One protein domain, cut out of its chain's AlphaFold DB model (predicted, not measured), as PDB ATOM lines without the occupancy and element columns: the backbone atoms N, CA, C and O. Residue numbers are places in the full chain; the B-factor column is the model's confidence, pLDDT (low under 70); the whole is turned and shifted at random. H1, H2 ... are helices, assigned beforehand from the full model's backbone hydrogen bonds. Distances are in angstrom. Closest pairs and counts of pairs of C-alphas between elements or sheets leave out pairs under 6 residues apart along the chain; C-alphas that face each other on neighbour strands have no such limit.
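AT A GLANCE: This is residues 2 to 42 of the 45 residues of an uncharacterized protein of Streptomyces sp. Cmuel-A718b (UniProt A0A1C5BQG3). Two helices side by side make a helical hairpin with unequal arms: the shorter H1 runs one way, and after a short link the longer H2 folds back along it; residues 37 to 42, of which 37 to 40 belong to H2, stick out beyond H1. The printed part has 41 residues with two named helices, H1 then H2, and no named strand; its class is all helix. It is a rod spanning 35 by 16 by 8 A, only just loose and close to compact, with a radius of gyration of the C-alphas of 10.9 A.

HOW THE PARTS SIT: H1, residues 2 to 13, and H2, residues 20 to 40, form a helical hairpin. They touch, their closest C-alphas being those of Leu 4 and Trp 33, 6.3 A apart. They run opposite ways at a shallow tilt of 24 degrees. In H1 and H2 every O i to N i+4 pair is within hydrogen-bond range.

IN THESE COORDINATES: H1 begins at C-alpha 2, (-109.727, -78.400, 113.711), and measures 16.4 A from first to last C-alpha. H2 measures 30.5 A and ends at C-alpha 40, (-114.682, -68.394, 108.691).

THE WHOLE: The C-alphas farthest apart, those of Ser 19 and Thr 42, are 35.3 A apart. The printed part has no cut, and the link of 6 residues from H1 to H2 is short. The mean pLDDT of the printed part is 90.3; residues 41 to 42 are under 70.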
ATOM      1  N   VAL A   2    -109.980 -76.970 113.434       79.12
ATOM      2  CA  VAL A   2    -109.727 -78.400 113.711       79.12
ATOM      3  C   VAL A   2    -109.192 -78.620 115.132       79.12
ATOM      4  O   VAL A   2    -109.636 -79.539 115.807       79.12
ATOM      5  N   GLU A   3    -108.323 -77.725 115.598       84.75
ATOM      6  CA  GLU A   3    -107.719 -77.752 116.938       84.75
ATOM      7  C   GLU A   3    -108.759 -77.577 118.061       84.75
ATOM      8  O   GLU A   3    -108.962 -78.499 118.842       84.75
ATOM      9  N   LEU A   4    -109.558 -76.500 118.033       88.94
ATOM     10  CA  LEU A   4    -110.681 -76.284 118.967       88.94
ATOM     11  C   LEU A   4    -111.668 -77.459 119.028       88.94
ATOM     12  O   LEU A   4    -112.163 -77.818 120.092       88.94
ATOM     13  N   ASN A   5    -111.973 -78.085 117.886       89.12
ATOM     14  CA  ASN A   5    -112.863 -79.245 117.874       89.12
ATOM     15  C   ASN A   5    -112.213 -80.480 118.522       89.12
ATOM     16  O   ASN A   5    -112.901 -81.247 119.195       89.12
ATOM     17  N   ALA A   6    -110.904 -80.664 118.334       92.94
ATOM     18  CA  ALA A   6    -110.144 -81.730 118.972       92.94
ATOM     19  C   ALA A   6    -110.055 -81.527 120.492       92.94
ATOM     20  O   ALA A   6    -110.273 -82.483 121.231       92.94
ATOM     21  N   GLU A   7    -109.840 -80.295 120.958       93.38
ATOM     22  CA  GLU A   7    -109.824 -79.950 122.385       93.38
ATOM     23  C   GLU A   7    -111.176 -80.209 123.059       93.38
ATOM     24  O   GLU A   7    -111.235 -80.867 124.098       93.38
ATOM     25  N   ILE A   8    -112.281 -79.796 122.426       93.50
ATOM     26  CA  ILE A   8    -113.638 -80.088 122.916       93.50
ATOM     27  C   ILE A   8    -113.862 -81.604 123.030       93.50
ATOM     28  O   ILE A   8    -114.387 -82.086 124.034       93.50
ATOM     29  N   ARG A   9    -113.463 -82.377 122.011       95.06
ATOM     30  CA  ARG A   9    -113.617 -83.842 122.013       95.06
ATOM     31  C   ARG A   9    -112.754 -84.514 123.078       95.06
ATOM     32  O   ARG A   9    -113.234 -85.443 123.721       95.06
ATOM     33  N   ALA A  10    -111.523 -84.048 123.270       96.00
ATOM     34  CA  ALA A  10    -110.621 -84.561 124.294       96.00
ATOM     35  C   ALA A  10    -111.182 -84.311 125.700       96.00
ATOM     36  O   ALA A  10    -111.261 -85.241 126.497       96.00
ATOM     37  N   LEU A  11    -111.671 -83.094 125.962       94.44
ATOM     38  CA  LEU A  11    -112.283 -82.733 127.240       94.44
ATOM     39  C   LEU A  11    -113.505 -83.606 127.559       94.44
ATOM     40  O   LEU A  11    -113.671 -84.058 128.688       94.44
ATOM     41  N   VAL A  12    -114.366 -83.863 126.571       93.94
ATOM     42  CA  VAL A  12    -115.539 -84.732 126.754       93.94
ATOM     43  C   VAL A  12    -115.128 -86.184 126.998       93.94
ATOM     44  O   VAL A  12    -115.697 -86.832 127.875       93.94
ATOM     45  N   ALA A  13    -114.148 -86.697 126.249       95.38
ATOM     46  CA  ALA A  13    -113.682 -88.077 126.376       95.38
ATOM     47  C   ALA A  13    -113.033 -88.364 127.740       95.38
ATOM     48  O   ALA A  13    -113.210 -89.456 128.273       95.38
ATOM     49  N   ASP A  14    -112.345 -87.380 128.321       93.44
ATOM     50  CA  ASP A  14    -111.754 -87.460 129.665       93.44
ATOM     51  C   ASP A  14    -112.789 -87.261 130.793       93.44
ATOM     52  O   ASP A  14    -112.476 -87.305 131.978       93.44
ATOM     53  N   GLY A  15    -114.056 -87.019 130.444       91.94
ATOM     54  CA  GLY A  15    -115.092 -86.709 131.423       91.94
ATOM     55  C   GLY A  15    -114.945 -85.314 132.033       91.94
ATOM     56  O   GLY A  15    -115.590 -85.020 133.031       91.94
ATOM     57  N   GLY A  16    -114.179 -84.401 131.437       88.69
ATOM     58  CA  GLY A  16    -113.993 -83.045 131.960       88.69
ATOM     59  C   GLY A  16    -115.309 -82.300 132.228       88.69
ATOM     60  O   GLY A  16    -115.392 -81.484 133.135       88.69
ATOM     61  N   VAL A  17    -116.396 -82.641 131.536       91.19
ATOM     62  CA  VAL A  17    -117.713 -82.008 131.725       91.19
ATOM     63  C   VAL A  17    -118.474 -82.421 132.998       91.19
ATOM     64  O   VAL A  17    -119.522 -81.828 133.266       91.19
ATOM     65  N   VAL A  18    -118.007 -83.414 133.777       91.12
ATOM     66  CA  VAL A  18    -118.671 -83.788 135.050       91.12
ATOM     67  C   VAL A  18    -118.315 -82.876 136.222       91.12
ATOM     68  O   VAL A  18    -119.107 -82.786 137.161       91.12
ATOM     69  N   SER A  19    -117.177 -82.177 136.189       94.38
ATOM     70  CA  SER A  19    -116.834 -81.202 137.228       94.38
ATOM     71  C   SER A  19    -117.338 -79.796 136.872       94.38
ATOM     72  O   SER A  19    -117.455 -79.453 135.690       94.38
ATOM     73  N   PRO A  20    -117.621 -78.936 137.867       94.69
ATOM     74  CA  PRO A  20    -117.936 -77.530 137.619       94.69
ATOM     75  C   PRO A  20    -116.833 -76.803 136.838       94.69
ATOM     76  O   PRO A  20    -117.120 -75.958 135.994       94.69
ATOM     77  N   GLU A  21    -115.570 -77.131 137.100       94.56
ATOM     78  CA  GLU A  21    -114.402 -76.537 136.450       94.56
ATOM     79  C   GLU A  21    -114.331 -76.926 134.977       94.56
ATOM     80  O   GLU A  21    -114.213 -76.050 134.121       94.56
ATOM     81  N   GLY A  22    -114.474 -78.210 134.652       95.44
ATOM     82  CA  GLY A  22    -114.420 -78.623 133.257       95.44
ATOM     83  C   GLY A  22    -115.712 -78.327 132.488       95.44
ATOM     84  O   GLY A  22    -115.655 -78.140 131.275       95.44
ATOM     85  N   ARG A  23    -116.858 -78.127 133.160       96.12
ATOM     86  CA  ARG A  23    -118.032 -77.503 132.523       96.12
ATOM     87  C   ARG A  23    -117.751 -76.053 132.108       96.12
ATOM     88  O   ARG A  23    -118.092 -75.692 130.984       96.12
ATOM     89  N   ARG A  24    -117.106 -75.245 132.958       97.19
ATOM     90  CA  ARG A  24    -116.708 -73.869 132.591       97.19
ATOM     91  C   ARG A  24    -115.744 -73.862 131.407       97.19
ATOM     92  O   ARG A  24    -115.889 -73.040 130.507       97.19
ATOM     93  N   GLU A  25    -114.797 -74.795 131.391       96.31
ATOM     94  CA  GLU A  25    -113.848 -74.918 130.283       96.31
ATOM     95  C   GLU A  25    -114.535 -75.347 128.979       96.31
ATOM     96  O   GLU A  25    -114.291 -74.772 127.920       96.31
ATOM     97  N   TYR A  26    -115.478 -76.285 129.057       96.50
ATOM     98  CA  TYR A  26    -116.292 -76.687 127.913       96.50
ATOM     99  C   TYR A  26    -117.117 -75.520 127.347       96.50
ATOM    100  O   TYR A  26    -117.159 -75.316 126.133       96.50
ATOM    101  N   GLU A  27    -117.742 -74.719 128.211       96.94
ATOM    102  CA  GLU A  27    -118.499 -73.527 127.809       96.94
ATOM    103  C   GLU A  27    -117.600 -72.477 127.137       96.94
ATOM    104  O   GLU A  27    -117.977 -71.924 126.100       96.94
ATOM    105  N   ARG A  28    -116.386 -72.252 127.663       97.00
ATOM    106  CA  ARG A  28    -115.380 -71.365 127.054       97.00
ATOM    107  C   ARG A  28    -115.027 -71.817 125.636       97.00
ATOM    108  O   ARG A  28    -115.092 -71.014 124.703       97.00
ATOM    109  N   LEU A  29    -114.706 -73.099 125.469       96.00
ATOM    110  CA  LEU A  29    -114.329 -73.680 124.177       96.00
ATOM    111  C   LEU A  29    -115.477 -73.623 123.158       96.00
ATOM    112  O   LEU A  29    -115.243 -73.371 121.976       96.00
ATOM    113  N   LEU A  30    -116.729 -73.801 123.594       94.94
ATOM    114  CA  LEU A  30    -117.898 -73.664 122.719       94.94
ATOM    115  C   LEU A  30    -118.085 -72.235 122.205       94.94
ATOM    116  O   LEU A  30    -118.381 -72.049 121.023       94.94
ATOM    117  N   VAL A  31    -117.912 -71.229 123.065       95.94
ATOM    118  CA  VAL A  31    -117.992 -69.816 122.658       95.94
ATOM    119  C   VAL A  31    -116.925 -69.503 121.610       95.94
ATOM    120  O   VAL A  31    -117.230 -68.904 120.575       95.94
ATOM    121  N   GLU A  32    -115.696 -69.957 121.845       94.75
ATOM    122  CA  GLU A  32    -114.573 -69.761 120.929       94.75
ATOM    123  C   GLU A  32    -114.803 -70.463 119.582       94.75
ATOM    124  O   GLU A  32    -114.622 -69.868 118.517       94.75
ATOM    125  N   TRP A  33    -115.311 -71.698 119.612       92.75
ATOM    126  CA  TRP A  33    -115.664 -72.443 118.408       92.75
ATOM    127  C   TRP A  33    -116.754 -71.738 117.588       92.75
ATOM    128  O   TRP A  33    -116.600 -71.592 116.376       92.75
ATOM    129  N   VAL A  34    -117.824 -71.239 118.221       91.94
ATOM    130  CA  VAL A  34    -118.894 -70.500 117.523       91.94
ATOM    131  C   VAL A  34    -118.359 -69.225 116.869       91.94
ATOM    132  O   VAL A  34    -118.725 -68.926 115.729       91.94
ATOM    133  N   ALA A  35    -117.496 -68.477 117.562       92.06
ATOM    134  CA  ALA A  35    -116.875 -67.275 117.011       92.06
ATOM    135  C   ALA A  35    -116.026 -67.602 115.775       92.06
ATOM    136  O   ALA A  35    -116.161 -66.952 114.738       92.06
ATOM    137  N   ALA A  36    -115.217 -68.658 115.855       88.88
ATOM    138  CA  ALA A  36    -114.343 -69.073 114.769       88.88
ATOM    139  C   ALA A  36    -115.123 -69.620 113.552       88.88
ATOM    140  O   ALA A  36    -114.785 -69.276 112.418       88.88
ATOM    141  N   VAL A  37    -116.220 -70.370 113.757       87.31
ATOM    142  CA  VAL A  37    -117.132 -70.776 112.665       87.31
ATOM    143  C   VAL A  37    -117.691 -69.544 111.952       87.31
ATOM    144  O   VAL A  37    -117.591 -69.443 110.731       87.31
ATOM    145  N   ARG A  38    -118.237 -68.581 112.704       86.88
ATOM    146  CA  ARG A  38    -118.856 -67.373 112.134       86.88
ATOM    147  C   ARG A  38    -117.851 -66.478 111.404       86.88
ATOM    148  O   ARG A  38    -118.187 -65.939 110.354       86.88
ATOM    149  N   GLY A  39    -116.626 -66.362 111.919       81.69
ATOM    150  CA  GLY A  39    -115.540 -65.650 111.243       81.69
ATOM    151  C   GLY A  39    -115.162 -66.312 109.918       81.69
ATOM    152  O   GLY A  39    -115.105 -65.643 108.893       81.69
ATOM    153  N   SER A  40    -115.021 -67.642 109.908       71.06
ATOM    154  CA  SER A  40    -114.682 -68.394 108.691       71.06
ATOM    155  C   SER A  40    -115.789 -68.404 107.626       71.06
ATOM    156  O   SER A  40    -115.491 -68.436 106.437       71.06
ATOM    157  N   SER A  41    -117.066 -68.313 108.021       59.81
ATOM    158  CA  SER A  41    -118.192 -68.190 107.081       59.81
ATOM    159  C   SER A  41    -118.224 -66.859 106.325       59.81
ATOM    160  O   SER A  41    -118.919 -66.768 105.318       59.81
ATOM    161  N   THR A  42    -117.500 -65.836 106.789       57.81
ATOM    162  CA  THR A  42    -117.507 -64.497 106.174       57.81
ATOM    163  C   THR A  42    -116.454 -64.354 105.064       57.81
ATOM    164  O   THR A  42    -116.547 -63.436 104.260       57.81
TER     165      THR A  42